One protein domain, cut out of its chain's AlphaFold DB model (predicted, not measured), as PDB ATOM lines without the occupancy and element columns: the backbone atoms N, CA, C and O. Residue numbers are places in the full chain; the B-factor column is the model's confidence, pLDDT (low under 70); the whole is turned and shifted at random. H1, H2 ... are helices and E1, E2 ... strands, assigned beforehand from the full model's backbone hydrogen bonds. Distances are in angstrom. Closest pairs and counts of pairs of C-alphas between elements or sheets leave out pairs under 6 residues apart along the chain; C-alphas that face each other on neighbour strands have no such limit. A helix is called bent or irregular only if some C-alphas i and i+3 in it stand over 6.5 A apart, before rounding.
ATOM      1  N   MET A   2     115.416 -71.081 -32.856       93.25
ATOM      2  CA  MET A   2     114.150 -71.644 -33.370       93.25
ATOM      3  C   MET A   2     114.274 -72.252 -34.774       93.25
ATOM      4  O   MET A   2     113.878 -73.391 -34.995       93.25
ATOM      5  N   GLU A   3     114.920 -71.546 -35.703       93.56
ATOM      6  CA  GLU A   3     115.185 -72.073 -37.048       93.56
ATOM      7  C   GLU A   3     116.060 -73.332 -37.043       93.56
ATOM      8  O   GLU A   3     115.833 -74.246 -37.829       93.56
ATOM      9  N   ALA A   4     117.054 -73.402 -36.152       95.94
ATOM     10  CA  ALA A   4     117.946 -74.553 -36.045       95.94
ATOM     11  C   ALA A   4     117.215 -75.788 -35.498       95.94
ATOM     12  O   ALA A   4     117.460 -76.891 -35.979       95.94
ATOM     13  N   LEU A   5     116.294 -75.599 -34.545       95.19
ATOM     14  CA  LEU A   5     115.410 -76.663 -34.060       95.19
ATOM     15  C   LEU A   5     114.494 -77.152 -35.187       95.19
ATOM     16  O   LEU A   5     114.494 -78.341 -35.493       95.19
ATOM     17  N   LYS A   6     113.823 -76.228 -35.889       93.44
ATOM     18  CA  LYS A   6     112.941 -76.553 -37.020       93.44
ATOM     19  C   LYS A   6     113.670 -77.331 -38.119       93.44
ATOM     20  O   LYS A   6     113.161 -78.347 -38.579       93.44
ATOM     21  N   LYS A   7     114.883 -76.908 -38.500       96.75
ATOM     22  CA  LYS A   7     115.729 -77.611 -39.488       96.75
ATOM     23  C   LYS A   7     116.077 -79.049 -39.080       96.75
ATOM     24  O   LYS A   7     116.436 -79.841 -39.941       96.75
ATOM     25  N   ARG A   8     115.988 -79.382 -37.790       97.06
ATOM     26  CA  ARG A   8     116.244 -80.722 -37.243       97.06
ATOM     27  C   ARG A   8     114.968 -81.476 -36.855       97.06
ATOM     28  O   ARG A   8     115.073 -82.511 -36.210       97.06
ATOM     29  N   GLY A   9     113.785 -80.961 -37.206       96.25
ATOM     30  CA  GLY A   9     112.508 -81.567 -36.815       96.25
ATOM     31  C   GLY A   9     112.245 -81.525 -35.305       96.25
ATOM     32  O   GLY A   9     111.518 -82.365 -34.790       96.25
ATOM     33  N   LEU A  10     112.861 -80.577 -34.589       95.75
ATOM     34  CA  LEU A  10     112.708 -80.400 -33.146       95.75
ATOM     35  C   LEU A  10     111.801 -79.207 -32.830       95.75
ATOM     36  O   LEU A  10     111.799 -78.198 -33.539       95.75
ATOM     37  N   GLU A  11     111.091 -79.303 -31.710       94.31
ATOM     38  CA  GLU A  11     110.229 -78.253 -31.169       94.31
ATOM     39  C   GLU A  11     110.859 -77.604 -29.924       94.31
ATOM     40  O   GLU A  11     111.464 -78.276 -29.088       94.31
ATOM     41  N   MET A  12     110.680 -76.287 -29.766       95.56
ATOM     42  CA  MET A  12     110.919 -75.603 -28.491       95.56
ATOM     43  C   MET A  12     109.700 -75.784 -27.581       95.56
ATOM     44  O   MET A  12     108.728 -75.039 -27.690       95.56
ATOM     45  N   THR A  13     109.759 -76.749 -26.666       96.25
ATOM     46  CA  THR A  13     108.628 -77.053 -25.776       96.25
ATOM     47  C   THR A  13     108.430 -76.001 -24.685       96.25
ATOM     48  O   THR A  13     107.295 -75.606 -24.419       96.25
ATOM     49  N   ILE A  14     109.519 -75.538 -24.054       98.12
ATOM     50  CA  ILE A  14     109.519 -74.510 -23.003       98.12
ATOM     51  C   ILE A  14     110.786 -73.653 -23.118       98.12
ATOM     52  O   ILE A  14     111.900 -74.164 -23.020       98.12
ATOM     53  N   MET A  15     110.628 -72.336 -23.246       97.94
ATOM     54  CA  MET A  15     111.735 -71.379 -23.163       97.94
ATOM     55  C   MET A  15     112.060 -71.050 -21.697       97.94
ATOM     56  O   MET A  15     111.190 -70.605 -20.958       97.94
ATOM     57  N   ALA A  16     113.305 -71.209 -21.248       96.44
ATOM     58  CA  ALA A  16     113.695 -70.759 -19.909       96.44
ATOM     59  C   ALA A  16     113.895 -69.233 -19.869       96.44
ATOM     60  O   ALA A  16     114.556 -68.679 -20.745       96.44
ATOM     61  N   SER A  17     113.364 -68.556 -18.845       97.56
ATOM     62  CA  SER A  17     113.499 -67.101 -18.685       97.56
ATOM     63  C   SER A  17     113.651 -66.678 -17.217       97.56
ATOM     64  O   SER A  17     113.512 -67.500 -16.308       97.56
ATOM     65  N   GLY A  18     113.942 -65.393 -16.993       97.38
ATOM     66  CA  GLY A  18     113.870 -64.733 -15.682       97.38
ATOM     67  C   GLY A  18     112.566 -63.960 -15.449       97.38
ATOM     68  O   GLY A  18     112.458 -63.252 -14.455       97.38
ATOM     69  N   ILE A  19     111.587 -64.083 -16.350       98.56
ATOM     70  CA  ILE A  19     110.388 -63.239 -16.386       98.56
ATOM     71  C   ILE A  19     109.419 -63.656 -15.285       98.56
ATOM     72  O   ILE A  19     108.995 -64.811 -15.232       98.56
ATOM     73  N   ASN A  20     109.043 -62.719 -14.423       97.69
ATOM     74  CA  ASN A  20     108.092 -62.952 -13.339       97.69
ATOM     75  C   ASN A  20     107.076 -61.810 -13.177       97.69
ATOM     76  O   ASN A  20     106.383 -61.757 -12.178       97.69
ATOM     77  N   ASN A  21     106.977 -60.889 -14.131       98.12
ATOM     78  CA  ASN A  21     106.032 -59.779 -14.081       98.12
ATOM     79  C   ASN A  21     105.725 -59.270 -15.495       98.12
ATOM     80  O   ASN A  21     106.355 -59.698 -16.466       98.12
ATOM     81  N   ALA A  22     104.753 -58.366 -15.585       97.50
ATOM     82  CA  ALA A  22     104.368 -57.672 -16.811       97.50
ATOM     83  C   ALA A  22     104.374 -56.139 -16.643       97.50
ATOM     84  O   ALA A  22     103.660 -55.444 -17.357       97.50
ATOM     85  N   ASP A  23     105.139 -55.610 -15.686       94.75
ATOM     86  CA  ASP A  23     105.380 -54.172 -15.500       94.75
ATOM     87  C   ASP A  23     106.781 -53.750 -15.978       94.75
ATOM     88  O   ASP A  23     106.981 -52.602 -16.380       94.75
ATOM     89  N   ASP A  24     107.738 -54.681 -16.033       97.31
ATOM     90  CA  ASP A  24     109.039 -54.457 -16.659       97.31
ATOM     91  C   ASP A  24     108.931 -54.469 -18.198       97.31
ATOM     92  O   ASP A  24     108.524 -55.453 -18.831       97.31
ATOM     93  N   ARG A  25     109.362 -53.368 -18.823       97.44
ATOM     94  CA  ARG A  25     109.379 -53.194 -20.285       97.44
ATOM     95  C   ARG A  25     110.212 -54.258 -20.999       97.44
ATOM     96  O   ARG A  25     109.830 -54.681 -22.090       97.44
ATOM     97  N   LEU A  26     111.325 -54.696 -20.408       97.62
ATOM     98  CA  LEU A  26     112.173 -55.741 -20.972       97.62
ATOM     99  C   LEU A  26     111.455 -57.093 -20.956       97.62
ATOM    100  O   LEU A  26     111.481 -57.795 -21.965       97.62
ATOM    101  N   ASN A  27     110.757 -57.425 -19.865       98.38
ATOM    102  CA  ASN A  27     109.965 -58.655 -19.777       98.38
ATOM    103  C   ASN A  27     108.875 -58.687 -20.858       98.38
ATOM    104  O   ASN A  27     108.761 -59.673 -21.588       98.38
ATOM    105  N   ILE A  28     108.126 -57.590 -21.016       98.56
ATOM    106  CA  ILE A  28     107.094 -57.467 -22.056       98.56
ATOM    107  C   ILE A  28     107.708 -57.664 -23.448       98.56
ATOM    108  O   ILE A  28     107.222 -58.481 -24.234       98.56
ATOM    109  N   GLN A  29     108.804 -56.961 -23.749       98.38
ATOM    110  CA  GLN A  29     109.471 -57.049 -25.049       98.38
ATOM    111  C   GLN A  29     109.983 -58.469 -25.330       98.38
ATOM    112  O   GLN A  29     109.833 -58.973 -26.445       98.38
ATOM    113  N   GLN A  30     110.554 -59.142 -24.328       98.31
ATOM    114  CA  GLN A  30     111.012 -60.524 -24.453       98.31
ATOM    115  C   GLN A  30     109.858 -61.483 -24.764       98.31
ATOM    116  O   GLN A  30     110.003 -62.317 -25.660       98.31
ATOM    117  N   LEU A  31     108.709 -61.354 -24.090       98.69
ATOM    118  CA  LEU A  31     107.531 -62.185 -24.368       98.69
ATOM    119  C   LEU A  31     106.958 -61.921 -25.762       98.69
ATOM    120  O   LEU A  31     106.638 -62.869 -26.476       98.69
ATOM    121  N   GLN A  32     106.893 -60.660 -26.195       98.62
ATOM    122  CA  GLN A  32     106.450 -60.306 -27.547       98.62
ATOM    123  C   GLN A  32     107.353 -60.923 -28.622       98.62
ATOM    124  O   GLN A  32     106.863 -61.472 -29.611       98.62
ATOM    125  N   VAL A  33     108.675 -60.860 -28.437       98.25
ATOM    126  CA  VAL A  33     109.634 -61.494 -29.353       98.25
ATOM    127  C   VAL A  33     109.493 -63.016 -29.316       98.25
ATOM    128  O   VAL A  33     109.449 -63.643 -30.372       98.25
ATOM    129  N   ALA A  34     109.364 -63.618 -28.132       98.00
ATOM    130  CA  ALA A  34     109.172 -65.057 -27.986       98.00
ATOM    131  C   ALA A  34     107.908 -65.540 -28.718       98.00
ATOM    132  O   ALA A  34     107.981 -66.497 -29.492       98.00
ATOM    133  N   ALA A  35     106.783 -64.840 -28.548       98.31
ATOM    134  CA  ALA A  35     105.530 -65.135 -29.236       98.31
ATOM    135  C   ALA A  35     105.674 -65.027 -30.765       98.31
ATOM    136  O   ALA A  35     105.300 -65.954 -31.483       98.31
ATOM    137  N   LYS A  36     106.306 -63.953 -31.272       97.94
ATOM    138  CA  LYS A  36     106.596 -63.777 -32.712       97.94
ATOM    139  C   LYS A  36     107.469 -64.894 -33.285       97.94
ATOM    140  O   LYS A  36     107.291 -65.288 -34.432       97.94
ATOM    141  N   LEU A  37     108.399 -65.418 -32.488       96.56
ATOM    142  CA  LEU A  37     109.262 -66.541 -32.861       96.56
ATOM    143  C   LEU A  37     108.576 -67.911 -32.714       96.56
ATOM    144  O   LEU A  37     109.203 -68.934 -32.995       96.56
ATOM    145  N   GLY A  38     107.308 -67.947 -32.295       95.94
ATOM    146  CA  GLY A  38     106.501 -69.160 -32.200       95.94
ATOM    147  C   GLY A  38     106.644 -69.930 -30.887       95.94
ATOM    148  O   GLY A  38     106.172 -71.064 -30.809       95.94
ATOM    149  N   VAL A  39     107.267 -69.350 -29.855       97.75
ATOM    150  CA  VAL A  39     107.297 -69.950 -28.511       97.75
ATOM    151  C   VAL A  39     105.867 -70.074 -27.982       97.75
ATOM    152  O   VAL A  39     105.067 -69.157 -28.137       97.75
ATOM    153  N   LYS A  40     105.548 -71.211 -27.356       97.44
ATOM    154  CA  LYS A  40     104.228 -71.470 -26.751       97.44
ATOM    155  C   LYS A  40     104.243 -71.414 -25.229       97.44
ATOM    156  O   LYS A  40     103.261 -71.006 -24.616       97.44
ATOM    157  N   ARG A  41     105.358 -71.813 -24.616       98.62
ATOM    158  CA  ARG A  41     105.521 -71.861 -23.160       98.62
ATOM    159  C   ARG A  41     106.844 -71.251 -22.751       98.62
ATOM    160  O   ARG A  41     107.852 -71.438 -23.436       98.62
ATOM    161  N   TYR A  42     106.862 -70.601 -21.596       98.75
ATOM    162  CA  TYR A  42     108.102 -70.161 -20.976       98.75
ATOM    163  C   TYR A  42     108.115 -70.479 -19.484       98.75
ATOM    164  O   TYR A  42     107.097 -70.378 -18.805       98.75
ATOM    165  N   ARG A  43     109.283 -70.858 -18.966       98.56
ATOM    166  CA  ARG A  43     109.514 -71.001 -17.530       98.56
ATOM    167  C   ARG A  43     109.774 -69.622 -16.936       98.56
ATOM    168  O   ARG A  43     110.658 -68.906 -17.419       98.56
ATOM    169  N   MET A  44     109.024 -69.279 -15.896       98.19
ATOM    170  CA  MET A  44     109.133 -68.008 -15.185       98.19
ATOM    171  C   MET A  44     110.430 -67.891 -14.367       98.19
ATOM    172  O   MET A  44     111.078 -68.886 -14.020       98.19
ATOM    173  N   GLY A  45     110.764 -66.654 -14.004       98.06
ATOM    174  CA  GLY A  45     111.570 -66.356 -12.825       98.06
ATOM    175  C   GLY A  45     110.803 -66.662 -11.533       98.06
ATOM    176  O   GLY A  45     109.578 -66.780 -11.527       98.06
ATOM    177  N   TYR A  46     111.531 -66.797 -10.429       98.06
ATOM    178  CA  TYR A  46     110.948 -67.163  -9.137       98.06
ATOM    179  C   TYR A  46     110.571 -65.935  -8.311       98.06
ATOM    180  O   TYR A  46     111.227 -64.894  -8.395       98.06
ATOM    181  N   TYR A  47     109.577 -66.097  -7.444       98.38
ATOM    182  CA  TYR A  47     109.364 -65.200  -6.314       98.38
ATOM    183  C   TYR A  47     109.985 -65.799  -5.053       98.38
ATOM    184  O   TYR A  47     110.075 -67.022  -4.895       98.38
ATOM    185  N   LYS A  48     110.407 -64.924  -4.139       98.19
ATOM    186  CA  LYS A  48     110.928 -65.315  -2.832       98.19
ATOM    187  C   LYS A  48     110.248 -64.519  -1.733       98.19
ATOM    188  O   LYS A  48     110.073 -63.311  -1.871       98.19
ATOM    189  N   TYR A  49     109.933 -65.188  -0.633       98.44
ATOM    190  CA  TYR A  49     109.469 -64.533   0.576       98.44
ATOM    191  C   TYR A  49     110.607 -63.747   1.228       98.44
ATOM    192  O   TYR A  49     111.741 -64.219   1.375       98.44
ATOM    193  N   ASN A  50     110.271 -62.549   1.686       98.06
ATOM    194  CA  ASN A  50     111.012 -61.843   2.707       98.06
ATOM    195  C   ASN A  50     110.483 -62.290   4.075       98.06
ATOM    196  O   ASN A  50     109.387 -61.903   4.477       98.06
ATOM    197  N   LEU A  51     111.278 -63.077   4.805       97.06
ATOM    198  CA  LEU A  51     110.897 -63.622   6.114       97.06
ATOM    199  C   LEU A  51     110.806 -62.560   7.229       97.06
ATOM    200  O   LEU A  51     110.445 -62.884   8.353       97.06
ATOM    201  N   LYS A  52     111.112 -61.289   6.929       98.06
ATOM    202  CA  LYS A  52     110.880 -60.147   7.829       98.06
ATOM    203  C   LYS A  52     109.479 -59.535   7.682       98.06
ATOM    204  O   LYS A  52     109.189 -58.542   8.340       98.06
ATOM    205  N   LYS A  53     108.642 -60.058   6.782       97.94
ATOM    206  CA  LYS A  53     107.282 -59.573   6.510       97.94
ATOM    207  C   LYS A  53     106.272 -60.719   6.649       97.94
ATOM    208  O   LYS A  53     106.656 -61.870   6.432       97.94
ATOM    209  N   PRO A  54     104.990 -60.434   6.946       98.06
ATOM    210  CA  PRO A  54     103.947 -61.457   6.948       98.06
ATOM    211  C   PRO A  54     103.867 -62.191   5.603       98.06
ATOM    212  O   PRO A  54     104.023 -61.592   4.537       98.06
ATOM    213  N   ILE A  55     103.663 -63.508   5.646       97.62
ATOM    214  CA  ILE A  55     103.606 -64.348   4.440       97.62
ATOM    215  C   ILE A  55     102.342 -64.054   3.625       97.62
ATOM    216  O   ILE A  55     102.425 -63.922   2.407       97.62
ATOM    217  N   ILE A  56     101.192 -63.900   4.290       97.94
ATOM    218  CA  ILE A  56      99.898 -63.678   3.628       97.94
ATOM    219  C   ILE A  56      99.885 -62.356   2.857       97.94
ATOM    220  O   ILE A  56      99.580 -62.366   1.670       97.94
ATOM    221  N   ASP A  57     100.359 -61.263   3.457       98.38
ATOM    222  CA  ASP A  57     100.472 -59.974   2.764       98.38
ATOM    223  C   ASP A  57     101.323 -60.082   1.491       98.38
ATOM    224  O   ASP A  57     101.047 -59.450   0.475       98.38
ATOM    225  N   GLN A  58     102.387 -60.891   1.514       98.38
ATOM    226  CA  GLN A  58     103.226 -61.113   0.336       98.38
ATOM    227  C   GLN A  58     102.503 -61.931  -0.739       98.38
ATOM    228  O   GLN A  58     102.633 -61.606  -1.917       98.38
ATOM    229  N   ILE A  59     101.716 -62.942  -0.355       98.25
ATOM    230  CA  ILE A  59     100.839 -63.679  -1.280       98.25
ATOM    231  C   ILE A  59      99.839 -62.717  -1.928       98.25
ATOM    232  O   ILE A  59      99.699 -62.720  -3.151       98.25
ATOM    233  N   ASP A  60      99.199 -61.852  -1.146       98.31
ATOM    234  CA  ASP A  60      98.212 -60.901  -1.660       98.31
ATOM    235  C   ASP A  60      98.833 -59.872  -2.608       98.31
ATOM    236  O   ASP A  60      98.252 -59.568  -3.650       98.31
ATOM    237  N   ASN A  61     100.066 -59.436  -2.337       98.25
ATOM    238  CA  ASN A  61     100.824 -58.564  -3.236       98.25
ATOM    239  C   ASN A  61     101.239 -59.246  -4.554       98.25
ATOM    240  O   ASN A  61     101.424 -58.564  -5.563       98.25
ATOM    241  N   LEU A  62     101.357 -60.578  -4.594       98.44
ATOM    242  CA  LEU A  62     101.660 -61.319  -5.826       98.44
ATOM    243  C   LEU A  62     100.437 -61.508  -6.731       98.44
ATOM    244  O   LEU A  62     100.592 -61.654  -7.944       98.44
ATOM    245  N   ARG A  63      99.218 -61.479  -6.178       98.50
ATOM    246  CA  ARG A  63      97.975 -61.635  -6.953       98.50
ATOM    247  C   ARG A  63      97.844 -60.625  -8.105       98.50
ATOM    248  O   ARG A  63      97.611 -61.073  -9.230       98.50
ATOM    249  N   PRO A  64      97.999 -59.298  -7.907       98.31
ATOM    250  CA  PRO A  64      97.915 -58.344  -9.014       98.31
ATOM    251  C   PRO A  64      99.050 -58.519 -10.034       98.31
ATOM    252  O   PRO A  64      98.802 -58.399 -11.234       98.31
ATOM    253  N   VAL A  65     100.262 -58.878  -9.591       98.50
ATOM    254  CA  VAL A  65     101.405 -59.147 -10.486       98.50
ATOM    255  C   VAL A  65     101.087 -60.308 -11.431       98.50
ATOM    256  O   VAL A  65     101.217 -60.180 -12.650       98.50
ATOM    257  N   LEU A  66     100.597 -61.425 -10.884       98.62
ATOM    258  CA  LEU A  66     100.193 -62.590 -11.671       98.62
ATOM    259  C   LEU A  66      98.996 -62.290 -12.572       98.62
ATOM    260  O   LEU A  66      98.994 -62.720 -13.722       98.62
ATOM    261  N   LYS A  67      98.010 -61.520 -12.098       98.69
ATOM    262  CA  LYS A  67      96.856 -61.107 -12.911       98.69
ATOM    263  C   LYS A  67      97.293 -60.356 -14.172       98.69
ATOM    264  O   LYS A  67      96.811 -60.679 -15.257       98.69
ATOM    265  N   ASN A  68      98.216 -59.405 -14.040       98.62
ATOM    266  CA  ASN A  68      98.735 -58.641 -15.177       98.62
ATOM    267  C   ASN A  68      99.545 -59.531 -16.128       98.62
ATOM    268  O   ASN A  68      99.361 -59.470 -17.342       98.62
ATOM    269  N   LEU A  69     100.388 -60.414 -15.584       98.81
ATOM    270  CA  LEU A  69     101.163 -61.354 -16.393       98.81
ATOM    271  C   LEU A  69     100.273 -62.337 -17.165       98.81
ATOM    272  O   LEU A  69     100.508 -62.590 -18.342       98.81
ATOM    273  N   VAL A  70      99.217 -62.855 -16.534       98.81
ATOM    274  CA  VAL A  70      98.220 -63.722 -17.177       98.81
ATOM    275  C   VAL A  70      97.489 -62.992 -18.301       98.81
ATOM    276  O   VAL A  70      97.261 -63.587 -19.352       98.81
ATOM    277  N   ALA A  71      97.141 -61.714 -18.111       98.75
ATOM    278  CA  ALA A  71      96.504 -60.913 -19.155       98.75
ATOM    279  C   ALA A  71      97.412 -60.767 -20.388       98.75
ATOM    280  O   ALA A  71      96.971 -61.041 -21.503       98.75
ATOM    281  N   LEU A  72      98.692 -60.446 -20.178       98.81
ATOM    282  CA  LEU A  72      99.683 -60.375 -21.254       98.81
ATOM    283  C   LEU A  72      99.887 -61.735 -21.944       98.81
ATOM    284  O   LEU A  72      99.935 -61.818 -23.168       98.81
ATOM    285  N   ASN A  73      99.960 -62.822 -21.176       98.88
ATOM    286  CA  ASN A  73     100.074 -64.172 -21.730       98.88
ATOM    287  C   ASN A  73      98.878 -64.540 -22.604       98.88
ATOM    288  O   ASN A  73      99.056 -65.152 -23.657       98.88
ATOM    289  N   LYS A  74      97.669 -64.141 -22.199       98.75
ATOM    290  CA  LYS A  74      96.456 -64.344 -22.988       98.75
ATOM    291  C   LYS A  74      96.505 -63.577 -24.308       98.75
ATOM    292  O   LYS A  74      96.195 -64.160 -25.340       98.75
ATOM    293  N   GLU A  75      96.930 -62.316 -24.282       98.62
ATOM    294  CA  GLU A  75      97.095 -61.489 -25.486       98.62
ATOM    295  C   GLU A  75      98.110 -62.096 -26.466       98.62
ATOM    296  O   GLU A  75      97.870 -62.149 -27.670       98.62
ATOM    297  N   LEU A  76      99.227 -62.607 -25.945       98.75
ATOM    298  CA  LEU A  76     100.321 -63.153 -26.750       98.75
ATOM    299  C   LEU A  76     100.154 -64.634 -27.125       98.75
ATOM    300  O   LEU A  76     100.985 -65.172 -27.859       98.75
ATOM    301  N   GLY A  77      99.121 -65.316 -26.619       98.50
ATOM    302  CA  GLY A  77      98.937 -66.756 -26.820       98.50
ATOM    303  C   GLY A  77     100.041 -67.610 -26.179       98.50
ATOM    304  O   GLY A  77     100.437 -68.634 -26.740       98.50
ATOM    305  N   LEU A  78     100.559 -67.174 -25.027       98.81
ATOM    306  CA  LEU A  78     101.614 -67.836 -24.259       98.81
ATOM    307  C   LEU A  78     101.059 -68.515 -23.001       98.81
ATOM    308  O   LEU A  78     100.044 -68.103 -22.437       98.81
ATOM    309  N   GLN A  79     101.791 -69.520 -22.521       98.81
ATOM    310  CA  GLN A  79     101.604 -70.127 -21.205       98.81
ATOM    311  C   GLN A  79     102.845 -69.891 -20.336       98.81
ATOM    312  O   GLN A  79     103.948 -70.342 -20.667       98.81
ATOM    313  N   ALA A  80     102.664 -69.224 -19.198       98.75
ATOM    314  CA  ALA A  80     103.684 -69.184 -18.159       98.75
ATOM    315  C   ALA A  80     103.735 -70.509 -17.395       98.75
ATOM    316  O   ALA A  80     102.706 -71.021 -16.958       98.75
ATOM    317  N   ILE A  81     104.940 -71.030 -17.186       98.75
ATOM    318  CA  ILE A  81     105.219 -72.218 -16.383       98.75
ATOM    319  C   ILE A  81     106.018 -71.792 -15.151       98.75
ATOM    320  O   ILE A  81     107.193 -71.430 -15.252       98.75
ATOM    321  N   TYR A  82     105.404 -71.847 -13.974       98.75
ATOM    322  CA  TYR A  82     106.102 -71.613 -12.713       98.75
ATOM    323  C   TYR A  82     106.594 -72.941 -12.142       98.75
ATOM    324  O   TYR A  82     105.797 -73.768 -11.701       98.75
ATOM    325  N   GLN A  83     107.908 -73.163 -12.172       98.56
ATOM    326  CA  GLN A  83     108.509 -74.366 -11.603       98.56
ATOM    327  C   GLN A  83     108.499 -74.273 -10.071       98.56
ATOM    328  O   GLN A  83     109.033 -73.311  -9.516       98.56
ATOM    329  N   ASN A  84     107.929 -75.260  -9.378       98.44
ATOM    330  CA  ASN A  84     108.094 -75.338  -7.925       98.44
ATOM    331  C   ASN A  84     109.559 -75.625  -7.572       98.44
ATOM    332  O   ASN A  84     110.248 -76.359  -8.280       98.44
ATOM    333  N   HIS A  85     110.039 -75.063  -6.467       97.19
ATOM    334  CA  HIS A  85     111.449 -75.144  -6.095       97.19
ATOM    335  C   HIS A  85     111.609 -75.442  -4.608       97.19
ATOM    336  O   HIS A  85     110.771 -75.051  -3.812       97.19
ATOM    337  N   SER A  86     112.702 -76.099  -4.226       94.75
ATOM    338  CA  SER A  86     113.063 -76.351  -2.824       94.75
ATOM    339  C   SER A  86     113.842 -75.181  -2.215       94.75
ATOM    340  O   SER A  86     114.662 -74.568  -2.910       94.75
ATOM    341  N   GLY A  87     113.660 -74.920  -0.923       93.81
ATOM    342  CA  GLY A  87     114.393 -73.918  -0.147       93.81
ATOM    343  C   GLY A  87     113.512 -73.125   0.819       93.81
ATOM    344  O   GLY A  87     112.300 -73.034   0.660       93.81
ATOM    345  N   SER A  88     114.148 -72.478   1.796       94.19
ATOM    346  CA  SER A  88     113.480 -71.858   2.951       94.19
ATOM    347  C   SER A  88     112.652 -70.604   2.654       94.19
ATOM    348  O   SER A  88     111.980 -70.096   3.550       94.19
ATOM    349  N   ASN A  89     112.712 -70.064   1.435       97.12
ATOM    350  CA  ASN A  89     111.987 -68.846   1.089       97.12
ATOM    351  C   ASN A  89     111.459 -68.796  -0.348       97.12
ATOM    352  O   ASN A  89     111.113 -67.713  -0.809       97.12
ATOM    353  N   TYR A  90     111.397 -69.913  -1.071       98.12
ATOM    354  CA  TYR A  90     110.760 -69.913  -2.388       98.12
ATOM    355  C   TYR A  90     109.240 -69.901  -2.248       98.12
ATOM    356  O   TYR A  90     108.677 -70.717  -1.521       98.12
ATOM    357  N   VAL A  91     108.576 -69.032  -3.013       98.38
ATOM    358  CA  VAL A  91     107.150 -69.221  -3.301       98.38
ATOM    359  C   VAL A  91     107.040 -70.468  -4.171       98.38
ATOM    360  O   VAL A  91     107.698 -70.554  -5.213       98.38
ATOM    361  N   GLY A  92     106.257 -71.445  -3.729       97.62
ATOM    362  CA  GLY A  92     106.138 -72.754  -4.359       97.62
ATOM    363  C   GLY A  92     107.041 -73.847  -3.814       97.62
ATOM    364  O   GLY A  92     107.021 -74.937  -4.371       97.62
ATOM    365  N   ALA A  93     107.775 -73.619  -2.722       97.31
ATOM    366  CA  ALA A  93     108.342 -74.727  -1.947       97.31
ATOM    367  C   ALA A  93     107.260 -75.593  -1.271       97.31
ATOM    368  O   ALA A  93     107.261 -76.806  -1.485       97.31
ATOM    369  N   PRO A  94     106.281 -75.022  -0.541       95.12
ATOM    370  CA  PRO A  94     105.274 -75.822   0.152       95.12
ATOM    371  C   PRO A  94     104.066 -76.195  -0.730       95.12
ATOM    372  O   PRO A  94     103.161 -76.879  -0.260       95.12
ATOM    373  N   LEU A  95     104.046 -75.761  -1.998       96.81
ATOM    374  CA  LEU A  95     103.059 -76.053  -3.053       96.81
ATOM    375  C   LEU A  95     101.622 -75.548  -2.826       96.81
ATOM    376  O   LEU A  95     100.940 -75.234  -3.805       96.81
ATOM    377  N   TRP A  96     101.147 -75.423  -1.584       96.38
ATOM    378  CA  TRP A  96      99.828 -74.850  -1.287       96.38
ATOM    379  C   TRP A  96      99.745 -73.368  -1.667       96.38
ATOM    380  O   TRP A  96      98.693 -72.896  -2.089       96.38
ATOM    381  N   ASP A  97     100.855 -72.640  -1.589       97.44
ATOM    382  CA  ASP A  97     100.923 -71.233  -1.976       97.44
ATOM    383  C   ASP A  97     100.762 -71.052  -3.492       97.44
ATOM    384  O   ASP A  97     100.059 -70.145  -3.939       97.44
ATOM    385  N   LEU A  98     101.304 -71.972  -4.299       98.00
ATOM    386  CA  LEU A  98     101.010 -72.024  -5.734       98.00
ATOM    387  C   LEU A  98      99.542 -72.320  -6.004       98.00
ATOM    388  O   LEU A  98      98.960 -71.688  -6.883       98.00
ATOM    389  N   HIS A  99      98.925 -73.242  -5.260       97.88
ATOM    390  CA  HIS A  99      97.488 -73.483  -5.390       97.88
ATOM    391  C   HIS A  99      96.691 -72.200  -5.113       97.88
ATOM    392  O   HIS A  99      95.861 -71.803  -5.930       97.88
ATOM    393  N   GLU A 100      96.989 -71.514  -4.009       98.00
ATOM    394  CA  GLU A 100      96.301 -70.289  -3.597       98.00
ATOM    395  C   GLU A 100      96.448 -69.136  -4.592       98.00
ATOM    396  O   GLU A 100      95.488 -68.394  -4.838       98.00
ATOM    397  N   LEU A 101      97.632 -68.984  -5.181       98.44
ATOM    398  CA  LEU A 101      97.896 -67.969  -6.194       98.44
ATOM    399  C   LEU A 101      97.252 -68.334  -7.536       98.44
ATOM    400  O   LEU A 101      96.710 -67.466  -8.214       98.44
ATOM    401  N   PHE A 102      97.300 -69.607  -7.941       98.38
ATOM    402  CA  PHE A 102      96.977 -69.988  -9.316       98.38
ATOM    403  C   PHE A 102      95.512 -70.380  -9.482       98.38
ATOM    404  O   PHE A 102      95.014 -70.340 -10.605       98.38
ATOM    405  N   LYS A 103      94.786 -70.712  -8.402       97.12
ATOM    406  CA  LYS A 103      93.387 -71.174  -8.471       97.12
ATOM    407  C   LYS A 103      92.423 -70.217  -9.184       97.12
ATOM    408  O   LYS A 103      91.417 -70.675  -9.716       97.12
ATOM    409  N   ALA A 104      92.746 -68.925  -9.239       96.69
ATOM    410  CA  ALA A 104      91.949 -67.898  -9.911       96.69
ATOM    411  C   ALA A 104      92.262 -67.724 -11.412       96.69
ATOM    412  O   ALA A 104      91.588 -66.951 -12.090       96.69
ATOM    413  N   HIS A 105      93.285 -68.400 -11.940       98.38
ATOM    414  CA  HIS A 105      93.766 -68.209 -13.310       98.38
ATOM    415  C   HIS A 105      93.481 -69.427 -14.194       98.38
ATOM    416  O   HIS A 105      93.410 -70.559 -13.709       98.38
ATOM    417  N   ASP A 106      93.333 -69.198 -15.498       98.00
ATOM    418  CA  ASP A 106      93.226 -70.266 -16.494       98.00
ATOM    419  C   ASP A 106      94.591 -70.975 -16.638       98.00
ATOM    420  O   ASP A 106      95.592 -70.301 -16.926       98.00
ATOM    421  N   PRO A 107      94.667 -72.312 -16.451       97.88
ATOM    422  CA  PRO A 107      95.913 -73.057 -16.608       97.88
ATOM    423  C   PRO A 107      96.544 -72.926 -18.001       97.88
ATOM    424  O   PRO A 107      97.751 -73.111 -18.122       97.88
ATOM    425  N   ASN A 108      95.801 -72.549 -19.044       98.06
ATOM    426  CA  ASN A 108      96.355 -72.305 -20.379       98.06
ATOM    427  C   ASN A 108      97.288 -71.086 -20.450       98.06
ATOM    428  O   ASN A 108      98.102 -71.001 -21.367       98.06
ATOM    429  N   HIS A 109      97.208 -70.165 -19.486       98.69
ATOM    430  CA  HIS A 109      98.013 -68.936 -19.459       98.69
ATOM    431  C   HIS A 109      98.966 -68.856 -18.261       98.69
ATOM    432  O   HIS A 109      99.957 -68.120 -18.309       98.69
ATOM    433  N   LEU A 110      98.703 -69.632 -17.205       98.81
ATOM    434  CA  LEU A 110      99.582 -69.791 -16.048       98.81
ATOM    435  C   LEU A 110      99.418 -71.183 -15.435       98.81
ATOM    436  O   LEU A 110      98.371 -71.513 -14.880       98.81
ATOM    437  N   ALA A 111     100.480 -71.976 -15.486       98.62
ATOM    438  CA  ALA A 111     100.507 -73.346 -15.007       98.62
ATOM    439  C   ALA A 111     101.739 -73.636 -14.145       98.62
ATOM    440  O   ALA A 111     102.730 -72.903 -14.136       98.62
ATOM    441  N   VAL A 112     101.674 -74.746 -13.416       98.69
ATOM    442  CA  VAL A 112     102.769 -75.263 -12.601       98.69
ATOM    443  C   VAL A 112     103.674 -76.141 -13.462       98.69
ATOM    444  O   VAL A 112     103.214 -77.061 -14.144       98.69
ATOM    445  N   GLY A 113     104.974 -75.867 -13.403       98.62
ATOM    446  CA  GLY A 113     106.018 -76.807 -13.788       98.62
ATOM    447  C   GLY A 113     106.308 -77.717 -12.606       98.62
ATOM    448  O   GLY A 113     107.079 -77.341 -11.730       98.62
ATOM    449  N   PHE A 114     105.650 -78.872 -12.547       98.62
ATOM    450  CA  PHE A 114     105.743 -79.761 -11.395       98.62
ATOM    451  C   PHE A 114     107.078 -80.508 -11.411       98.62
ATOM    452  O   PHE A 114     107.252 -81.478 -12.143       98.62
ATOM    453  N   ASP A 115     108.032 -80.039 -10.616       98.56
ATOM    454  CA  ASP A 115     109.316 -80.672 -10.361       98.56
ATOM    455  C   ASP A 115     109.199 -81.669  -9.221       98.56
ATOM    456  O   ASP A 115     109.044 -81.312  -8.046       98.56
ATOM    457  N   MET A 116     109.294 -82.941  -9.600       97.38
ATOM    458  CA  MET A 116     109.161 -84.070  -8.690       97.38
ATOM    459  C   MET A 116     110.271 -84.094  -7.641       97.38
ATOM    460  O   MET A 116     110.030 -84.485  -6.505       97.38
ATOM    461  N   SER A 117     111.482 -83.661  -7.992       97.75
ATOM    462  CA  SER A 117     112.612 -83.645  -7.064       97.75
ATOM    463  C   SER A 117     112.390 -82.615  -5.967       97.75
ATOM    464  O   SER A 117     112.532 -82.926  -4.786       97.75
ATOM    465  N   HIS A 118     111.971 -81.406  -6.345       98.00
ATOM    466  CA  HIS A 118     111.648 -80.360  -5.380       98.00
ATOM    467  C   HIS A 118     110.412 -80.715  -4.543       98.00
ATOM    468  O   HIS A 118     110.448 -80.559  -3.325       98.00
ATOM    469  N   ALA A 119     109.357 -81.254  -5.161       97.62
ATOM    470  CA  ALA A 119     108.154 -81.676  -4.445       97.62
ATOM    471  C   ALA A 119     108.454 -82.782  -3.419       97.62
ATOM    472  O   ALA A 119     107.986 -82.711  -2.284       97.62
ATOM    473  N   THR A 120     109.272 -83.775  -3.786       97.19
ATOM    474  CA  THR A 120     109.705 -84.839  -2.871       97.19
ATOM    475  C   THR A 120     110.614 -84.308  -1.765       97.19
ATOM    476  O   THR A 120     110.480 -84.741  -0.625       97.19
ATOM    477  N   ALA A 121     111.512 -83.362  -2.057       96.38
ATOM    478  CA  ALA A 121     112.398 -82.778  -1.050       96.38
ATOM    479  C   ALA A 121     111.633 -81.998   0.031       96.38
ATOM    480  O   ALA A 121     111.915 -82.175   1.211       96.38
ATOM    481  N   GLU A 122     110.654 -81.182  -0.365       95.31
ATOM    482  CA  GLU A 122     109.890 -80.334   0.563       95.31
ATOM    483  C   GLU A 122     108.711 -81.074   1.212       95.31
ATOM    484  O   GLU A 122     108.372 -80.837   2.367       95.31
ATOM    485  N   GLY A 123     108.073 -81.992   0.481       94.62
ATOM    486  CA  GLY A 123     106.898 -82.719   0.958       94.62
ATOM    487  C   GLY A 123     107.213 -84.043   1.650       94.62
ATOM    488  O   GLY A 123     106.418 -84.489   2.472       94.62
ATOM    489  N   THR A 124     108.330 -84.693   1.314       93.56
ATOM    490  CA  THR A 124     108.738 -86.042   1.757       93.56
ATOM    491  C   THR A 124     107.653 -87.107   1.538       93.56
ATOM    492  O   THR A 124     107.665 -87.802   0.532       93.56
ATOM    493  N   ARG A 125     106.666 -87.219   2.427       94.94
ATOM    494  CA  ARG A 125     105.503 -88.111   2.345       94.94
ATOM    495  C   ARG A 125     104.248 -87.405   1.831       94.94
ATOM    496  O   ARG A 125     103.332 -88.073   1.368       94.94
ATOM    497  N   ALA A 126     104.202 -86.077   1.909       96.62
ATOM    498  CA  ALA A 126     103.065 -85.250   1.514       96.62
ATOM    499  C   ALA A 126     103.072 -84.862   0.026       96.62
ATOM    500  O   ALA A 126     102.048 -84.411  -0.486       96.62
ATOM    501  N   TRP A 127     104.180 -85.071  -0.700       96.56
ATOM    502  CA  TRP A 127     104.261 -84.711  -2.121       96.56
ATOM    503  C   TRP A 127     103.118 -85.289  -2.986       96.56
ATOM    504  O   TRP A 127     102.657 -84.549  -3.856       96.56
ATOM    505  N   PRO A 128     102.578 -86.514  -2.758       96.75
ATOM    506  CA  PRO A 128     101.456 -87.019  -3.552       96.75
ATOM    507  C   PRO A 128     100.168 -86.215  -3.345       96.75
ATOM    508  O   PRO A 128      99.379 -86.056  -4.276       96.75
ATOM    509  N   LEU A 129      99.951 -85.671  -2.140       97.31
ATOM    510  CA  LEU A 129      98.806 -84.800  -1.859       97.31
ATOM    511  C   LEU A 129      98.932 -83.498  -2.649       97.31
ATOM    512  O   LEU A 129      97.982 -83.072  -3.302       97.31
ATOM    513  N   HIS A 130     100.125 -82.902  -2.649       95.69
ATOM    514  CA  HIS A 130     100.389 -81.673  -3.394       95.69
ATOM    515  C   HIS A 130     100.311 -81.891  -4.914       95.69
ATOM    516  O   HIS A 130      99.770 -81.055  -5.635       95.69
ATOM    517  N   ALA A 131     100.802 -83.035  -5.399       96.56
ATOM    518  CA  ALA A 131     100.670 -83.457  -6.789       96.56
ATOM    519  C   ALA A 131      99.196 -83.548  -7.211       96.56
ATOM    520  O   ALA A 131      98.809 -82.968  -8.223       96.56
ATOM    521  N   ASN A 132      98.355 -84.201  -6.402       96.50
ATOM    522  CA  ASN A 132      96.917 -84.295  -6.657       96.50
ATOM    523  C   ASN A 132      96.220 -82.928  -6.613       96.50
ATOM    524  O   ASN A 132      95.393 -82.648  -7.482       96.50
ATOM    525  N   LEU A 133      96.579 -82.067  -5.652       96.81
ATOM    526  CA  LEU A 133      96.049 -80.704  -5.527       96.81
ATOM    527  C   LEU A 133      96.340 -79.856  -6.774       96.81
ATOM    528  O   LEU A 133      95.480 -79.111  -7.243       96.81
ATOM    529  N   LEU A 134      97.557 -79.963  -7.311       97.50
ATOM    530  CA  LEU A 134      98.008 -79.163  -8.448       97.50
ATOM    531  C   LEU A 134      97.726 -79.815  -9.803       97.50
ATOM    532  O   LEU A 134      97.841 -79.125 -10.813       97.50
ATOM    533  N   ARG A 135      97.317 -81.093  -9.850       96.88
ATOM    534  CA  ARG A 135      97.123 -81.881 -11.082       96.88
ATOM    535  C   ARG A 135      96.382 -81.140 -12.206       96.88
ATOM    536  O   ARG A 135      96.908 -81.139 -13.315       96.88
ATOM    537  N   PRO A 136      95.244 -80.448 -11.972       95.88
ATOM    538  CA  PRO A 136      94.526 -79.727 -13.036       95.88
ATOM    539  C   PRO A 136      95.293 -78.533 -13.629       95.88
ATOM    540  O   PRO A 136      94.841 -77.914 -14.586       95.88
ATOM    541  N   ARG A 137      96.418 -78.159 -13.017       97.44
ATOM    542  CA  ARG A 137      97.221 -76.974 -13.330       97.44
ATOM    543  C   ARG A 137      98.655 -77.327 -13.697       97.44
ATOM    544  O   ARG A 137      99.460 -76.417 -13.876       97.44
ATOM    545  N   ILE A 138      98.999 -78.612 -13.789       98.50
ATOM    546  CA  ILE A 138     100.322 -79.029 -14.249       98.50
ATOM    547  C   ILE A 138     100.384 -78.786 -15.756       98.50
ATOM    548  O   ILE A 138      99.679 -79.433 -16.525       98.50
ATOM    549  N   GLY A 139     101.226 -77.840 -16.170       98.25
ATOM    550  CA  GLY A 139     101.472 -77.520 -17.582       98.25
ATOM    551  C   GLY A 139     102.783 -78.099 -18.108       98.25
ATOM    552  O   GLY A 139     102.996 -78.127 -19.316       98.25
ATOM    553  N   ALA A 140     103.660 -78.542 -17.206       98.56
ATOM    554  CA  ALA A 140     104.928 -79.188 -17.507       98.56
ATOM    555  C   ALA A 140     105.310 -80.128 -16.354       98.56
ATOM    556  O   ALA A 140     105.166 -79.755 -15.188       98.56
ATOM    557  N   LEU A 141     105.837 -81.314 -16.659       98.69
ATOM    558  CA  LEU A 141     106.411 -82.224 -15.667       98.69
ATOM    559  C   LEU A 141     107.931 -82.127 -15.740       98.69
ATOM    560  O   LEU A 141     108.511 -82.358 -16.796       98.69
ATOM    561  N   TYR A 142     108.573 -81.812 -14.624       98.56
ATOM    562  CA  TYR A 142     110.022 -81.730 -14.503       98.56
ATOM    563  C   TYR A 142     110.524 -82.974 -13.770       98.56
ATOM    564  O   TYR A 142     110.132 -83.251 -12.632       98.56
ATOM    565  N   VAL A 143     111.384 -83.737 -14.441       98.31
ATOM    566  CA  VAL A 143     111.878 -85.030 -13.968       98.31
ATOM    567  C   VAL A 143     113.374 -84.929 -13.714       98.31
ATOM    568  O   VAL A 143     114.159 -84.697 -14.628       98.31
ATOM    569  N   LYS A 144     113.760 -85.107 -12.456       97.38
ATOM    570  CA  LYS A 144     115.138 -85.276 -11.986       97.38
ATOM    571  C   LYS A 144     115.105 -85.974 -10.645       97.38
ATOM    572  O   LYS A 144     114.055 -86.008 -10.000       97.38
ATOM    573  N   SER A 145     116.243 -86.489 -10.205       97.50
ATOM    574  CA  SER A 145     116.321 -87.212  -8.945       97.50
ATOM    575  C   SER A 145     117.404 -86.680  -8.027       97.50
ATOM    576  O   SER A 145     118.238 -85.845  -8.385       97.50
ATOM    577  N   PHE A 146     117.316 -87.127  -6.786       97.56
ATOM    578  CA  PHE A 146     118.277 -86.843  -5.740       97.56
ATOM    579  C   PHE A 146     118.247 -87.970  -4.711       97.56
ATOM    580  O   PHE A 146     117.319 -88.779  -4.694       97.56
ATOM    581  N   ARG A 147     119.230 -87.985  -3.822       96.94
ATOM    582  CA  ARG A 147     119.265 -88.812  -2.614       96.94
ATOM    583  C   ARG A 147     119.603 -87.941  -1.411       96.94
ATOM    584  O   ARG A 147     120.170 -86.856  -1.559       96.94
ATOM    585  N   TRP A 148     119.250 -88.407  -0.220       96.25
ATOM    586  CA  TRP A 148     119.689 -87.768   1.014       96.25
ATOM    587  C   TRP A 148     121.095 -88.248   1.365       96.25
ATOM    588  O   TRP A 148     121.348 -89.450   1.417       96.25
ATOM    589  N   LYS A 149     121.998 -87.305   1.617       95.69
ATOM    590  CA  LYS A 149     123.332 -87.558   2.158       95.69
ATOM    591  C   LYS A 149     123.577 -86.558   3.278       95.69
ATOM    592  O   LYS A 149     123.551 -85.358   3.031       95.69
ATOM    593  N   ASP A 150     123.743 -87.041   4.506       95.06
ATOM    594  CA  ASP A 150     123.978 -86.204   5.691       95.06
ATOM    595  C   ASP A 150     122.925 -85.089   5.870       95.06
ATOM    596  O   ASP A 150     123.259 -83.919   6.060       95.06
ATOM    597  N   ASN A 151     121.637 -85.440   5.737       89.69
ATOM    598  CA  ASN A 151     120.495 -84.506   5.736       89.69
ATOM    599  C   ASN A 151     120.572 -83.389   4.683       89.69
ATOM    600  O   ASN A 151     119.885 -82.371   4.777       89.69
ATOM    601  N   LYS A 152     121.388 -83.576   3.646       91.94
ATOM    602  CA  LYS A 152     121.488 -82.677   2.503       91.94
ATOM    603  C   LYS A 152     121.023 -83.390   1.251       91.94
ATOM    604  O   LYS A 152     121.187 -84.599   1.081       91.94
ATOM    605  N   ARG A 153     120.434 -82.606   0.359       93.25
ATOM    606  CA  ARG A 153     120.066 -83.058  -0.974       93.25
ATOM    607  C   ARG A 153     121.333 -83.220  -1.815       93.25
ATOM    608  O   ARG A 153     122.051 -82.248  -2.034       93.25
ATOM    609  N   ASP A 154     121.569 -84.435  -2.294       95.44
ATOM    610  CA  ASP A 154     122.617 -84.773  -3.257       95.44
ATOM    611  C   ASP A 154     121.958 -85.124  -4.595       95.44
ATOM    612  O   ASP A 154     121.241 -86.122  -4.698       95.44
ATOM    613  N   ASN A 155     122.133 -84.270  -5.606       96.12
ATOM    614  CA  ASN A 155     121.580 -84.518  -6.938       96.12
ATOM    615  C   ASN A 155     122.253 -85.755  -7.548       96.12
ATOM    616  O   ASN A 155     123.470 -85.907  -7.461       96.12
ATOM    617  N   CYS A 156     121.480 -86.623  -8.198       97.19
ATOM    618  CA  CYS A 156     121.991 -87.862  -8.781       97.19
ATOM    619  C   CYS A 156     121.243 -88.251 -10.060       97.19
ATOM    620  O   CYS A 156     120.243 -87.622 -10.420       97.19
ATOM    621  N   GLY A 157     121.746 -89.293 -10.733       97.56
ATOM    622  CA  GLY A 157     121.085 -89.893 -11.889       97.56
ATOM    623  C   GLY A 157     119.690 -90.396 -11.548       97.56
ATOM    624  O   GLY A 157     119.401 -90.765 -10.405       97.56
ATOM    625  N   LEU A 158     118.816 -90.429 -12.550       97.56
ATOM    626  CA  LEU A 158     117.393 -90.677 -12.346       97.56
ATOM    627  C   LEU A 158     117.124 -92.019 -11.638       97.56
ATOM    628  O   LEU A 158     116.325 -92.073 -10.702       97.56
ATOM    629  N   ALA A 159     117.860 -93.067 -12.022       97.06
ATOM    630  CA  ALA A 159     117.757 -94.417 -11.458       97.06
ATOM    631  C   ALA A 159     118.330 -94.565 -10.034       97.06
ATOM    632  O   ALA A 159     118.082 -95.571  -9.377       97.06
ATOM    633  N   GLU A 160     119.121 -93.598  -9.565       96.94
ATOM    634  CA  GLU A 160     119.882 -93.681  -8.309       96.94
ATOM    635  C   GLU A 160     119.234 -92.907  -7.157       96.94
ATOM    636  O   GLU A 160     119.741 -92.927  -6.034       96.94
ATOM    637  N   GLY A 161     118.181 -92.143  -7.439       96.88
ATOM    638  CA  GLY A 161     117.547 -91.283  -6.447       96.88
ATOM    639  C   GLY A 161     116.169 -91.759  -6.010       96.88
ATOM    640  O   GLY A 161     115.733 -92.863  -6.321       96.88
ATOM    641  N   ILE A 162     115.490 -90.903  -5.252       96.62
ATOM    642  CA  ILE A 162     114.320 -91.279  -4.446       96.62
ATOM    643  C   ILE A 162     112.981 -90.763  -4.987       96.62
ATOM    644  O   ILE A 162     111.957 -90.921  -4.324       96.62
ATOM    645  N   VAL A 163     112.960 -90.104  -6.151       97.19
ATOM    646  CA  VAL A 163     111.693 -89.638  -6.740       97.19
ATOM    647  C   VAL A 163     110.862 -90.819  -7.239       97.19
ATOM    648  O   VAL A 163     111.395 -91.821  -7.712       97.19
ATOM    649  N   ASP A 164     109.540 -90.707  -7.130       97.69
ATOM    650  CA  ASP A 164     108.641 -91.810  -7.463       97.69
ATOM    651  C   ASP A 164     108.615 -92.084  -8.975       97.69
ATOM    652  O   ASP A 164     108.109 -91.285  -9.764       97.69
ATOM    653  N   LYS A 165     109.124 -93.253  -9.374       97.69
ATOM    654  CA  LYS A 165     109.187 -93.679 -10.780       97.69
ATOM    655  C   LYS A 165     107.828 -93.909 -11.449       97.69
ATOM    656  O   LYS A 165     107.748 -93.934 -12.671       97.69
ATOM    657  N   LYS A 166     106.754 -94.117 -10.682       97.62
ATOM    658  CA  LYS A 166     105.406 -94.412 -11.199       97.62
ATOM    659  C   LYS A 166     104.635 -93.136 -11.527       97.62
ATOM    660  O   LYS A 166     103.774 -93.165 -12.409       97.62
ATOM    661  N   TYR A 167     104.923 -92.032 -10.835       97.81
ATOM    662  CA  TYR A 167     104.163 -90.790 -10.975       97.81
ATOM    663  C   TYR A 167     104.099 -90.232 -12.409       97.81
ATOM    664  O   TYR A 167     102.998 -89.874 -12.825       97.81
ATOM    665  N   PRO A 168     105.183 -90.210 -13.219       98.00
ATOM    666  CA  PRO A 168     105.100 -89.737 -14.601       98.00
ATOM    667  C   PRO A 168     104.038 -90.492 -15.413       98.00
ATOM    668  O   PRO A 168     103.192 -89.878 -16.060       98.00
ATOM    669  N   GLY A 169     104.010 -91.824 -15.300       97.69
ATOM    670  CA  GLY A 169     103.006 -92.656 -15.961       97.69
ATOM    671  C   GLY A 169     101.590 -92.449 -15.411       97.69
ATOM    672  O   GLY A 169     100.629 -92.454 -16.177       97.69
ATOM    673  N   GLN A 170     101.437 -92.237 -14.100       97.19
ATOM    674  CA  GLN A 170     100.140 -91.910 -13.487       97.19
ATOM    675  C   GLN A 170      99.600 -90.560 -13.972       97.19
ATOM    676  O   GLN A 170      98.410 -90.448 -14.270       97.19
ATOM    677  N   LEU A 171     100.469 -89.553 -14.092       97.94
ATOM    678  CA  LEU A 171     100.094 -88.233 -14.579       97.94
ATOM    679  C   LEU A 171      99.610 -88.309 -16.033       97.94
ATOM    680  O   LEU A 171      98.516 -87.827 -16.325       97.94
ATOM    681  N   ILE A 172     100.345 -88.985 -16.921       97.38
ATOM    682  CA  ILE A 172      99.925 -89.191 -18.321       97.38
ATOM    683  C   ILE A 172      98.565 -89.901 -18.387       97.38
ATOM    684  O   ILE A 172      97.655 -89.437 -19.069       97.38
ATOM    685  N   LYS A 173      98.380 -90.980 -17.613       96.50
ATOM    686  CA  LYS A 173      97.103 -91.718 -17.540       96.50
ATOM    687  C   LYS A 173      95.934 -90.867 -17.039       96.50
ATOM    688  O   LYS A 173      94.788 -91.217 -17.292       96.50
ATOM    689  N   SER A 174      96.204 -89.756 -16.354       95.75
ATOM    690  CA  SER A 174      95.169 -88.812 -15.924       95.75
ATOM    691  C   SER A 174      94.708 -87.830 -17.008       95.75
ATOM    692  O   SER A 174      93.864 -86.983 -16.724       95.75
ATOM    693  N   GLY A 175      95.238 -87.938 -18.232       96.00
ATOM    694  CA  GLY A 175      94.916 -87.056 -19.360       96.00
ATOM    695  C   GLY A 175      95.909 -85.910 -19.562       96.00
ATOM    696  O   GLY A 175      95.682 -85.043 -20.402       96.00
ATOM    697  N   TYR A 176      97.015 -85.891 -18.814       97.38
ATOM    698  CA  TYR A 176      98.076 -84.909 -19.016       97.38
ATOM    699  C   TYR A 176      98.761 -85.108 -20.374       97.38
ATOM    700  O   TYR A 176      99.209 -86.208 -20.700       97.38
ATOM    701  N   ASN A 177      98.891 -84.022 -21.134       95.38
ATOM    702  CA  ASN A 177      99.472 -83.997 -22.479       95.38
ATOM    703  C   ASN A 177     100.566 -82.923 -22.652       95.38
ATOM    704  O   ASN A 177     100.972 -82.621 -23.774       95.38
ATOM    705  N   GLY A 178     101.025 -82.317 -21.553       96.31
ATOM    706  CA  GLY A 178     102.100 -81.329 -21.576       96.31
ATOM    707  C   GLY A 178     103.497 -81.959 -21.704       96.31
ATOM    708  O   GLY A 178     103.658 -83.179 -21.621       96.31
ATOM    709  N   PRO A 179     104.548 -81.138 -21.866       97.44
ATOM    710  CA  PRO A 179     105.924 -81.616 -21.971       97.44
ATOM    711  C   PRO A 179     106.415 -82.326 -20.701       97.44
ATOM    712  O   PRO A 179     106.124 -81.908 -19.577       97.44
ATOM    713  N   ILE A 180     107.228 -83.365 -20.889       97.75
ATOM    714  CA  ILE A 180     108.025 -84.001 -19.836       97.75
ATOM    715  C   ILE A 180     109.473 -83.554 -20.038       97.75
ATOM    716  O   ILE A 180     110.077 -83.832 -21.072       97.75
ATOM    717  N   ASN A 181     110.008 -82.808 -19.077       97.00
ATOM    718  CA  ASN A 181     111.310 -82.162 -19.152       97.00
ATOM    719  C   ASN A 181     112.307 -82.874 -18.229       97.00
ATOM    720  O   ASN A 181     112.187 -82.807 -17.004       97.00
ATOM    721  N   LEU A 182     113.275 -83.578 -18.818       97.19
ATOM    722  CA  LEU A 182     114.332 -84.266 -18.081       97.19
ATOM    723  C   LEU A 182     115.457 -83.286 -17.720       97.19
ATOM    724  O   LEU A 182     116.067 -82.675 -18.594       97.19
ATOM    725  N   HIS A 183     115.760 -83.180 -16.430       96.06
ATOM    726  CA  HIS A 183     116.799 -82.314 -15.886       96.06
ATOM    727  C   HIS A 183     117.998 -83.140 -15.405       96.06
ATOM    728  O   HIS A 183     117.904 -83.888 -14.434       96.06
ATOM    729  N   VAL A 184     119.152 -82.946 -16.045       94.75
ATOM    730  CA  VAL A 184     120.418 -83.607 -15.694       94.75
ATOM    731  C   VAL A 184     121.366 -82.564 -15.104       94.75
ATOM    732  O   VAL A 184     122.069 -81.858 -15.820       94.75
ATOM    733  N   GLU A 185     121.326 -82.413 -13.777       90.56
ATOM    734  CA  GLU A 185     121.991 -81.321 -13.035       90.56
ATOM    735  C   GLU A 185     122.982 -81.808 -11.954       90.56
ATOM    736  O   GLU A 185     123.321 -81.064 -11.029       90.56
TER     737      GLU A 185
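This is residues 2 to 185 of the 216 residues of the protein "AP_endonuc_2 domain-containing protein" of marine metagenome (UniProt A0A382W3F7). A curled, strongly twisted sheet of five parallel strands, like part of a barrel, has helices H2, H3, H4, H6 and H7 in an arc round it. H5 and the small hairpin E5 and E6 lie beyond the ends of E3 and E4, and residues 4 to 9, of which 4 to 7 belong to H1, stick out. The printed part has 184 residues, with seven named helices and seven named strands in the order H1 H2 E1 H3 E2 H4 E3 H5 H6 E4 E5 E6 H7 E7; the large sheet runs E1 E2 E3 E4 E7. The class is mixed, and the whole is compact, with a radius of gyration of the C-alphas of 16.6 A and spans of 48 by 45 by 29 A.

H1, residues 2 to 7, is apart from H2, residues 25 to 36. E1, residues 41 to 43, is an edge strand; residues 15 to 16 pair with its residues 42 to 43, parallel. H3, residues 55 to 76, grazes the sheet and only just touches H2, with 3 pairs of C-alphas within 8 A, the closest those of Ala 35 and Leu 76, 6.1 A. E2, residues 79 to 83, has N 81 and O 42 of E1 2.8 A apart. H4, residues 96 to 102, touches residues 59 to 63 of H3 at a steep tilt of 39 degrees, the C-alphas of Arg 63 and Leu 101 being closest at 6.4 A. E3, residues 110 to 115, has N 111 and O 80 of E2 2.8 A apart. H5, residues 116 to 123, touches H6, residues 127 to 137, at 56 degrees, steep, opposite ways, closest at the C-alphas of Ala 119 and Trp 127, 5.5 A. E4, residues 138 to 143, has N 142 and O 114 of E3 2.8 A apart, and runs on into E5, residues 145 to 149, at 55 degrees. E6, residues 152 to 156, forms a hairpin with E5, N 147 and O 154 being 2.9 A apart. H7, residues 167 to 173, grazes the sheet; E7, residues 180 to 182, has N 181 and O 141 of E4 2.8 A apart. Every O i to N i+4 pair is within hydrogen-bond range in H1, H2, H4, H5 and H7, against 16 of 18 in H3 and 5 of 7 in H6.

H1 begins at C-alpha 2, (114.150, -71.644, -33.370). H2 is 16.6 A long, H3 31.4 A with a kink of 27 degrees near residue 65, E3 15.7 A and H6 15.3 A. H6 is irregular, with C-alphas 133 and 136 7.7 A apart. E7 ends at C-alpha 182, (114.332, -84.266, -18.081).

The C-alphas of Lys 7 and Lys 52 are the two farthest apart, 50.7 A. The printed part has no cut, and the links H1 to H2, E1 to H3 and E2 to H4 are long. No printed residue is under 70 in pLDDT.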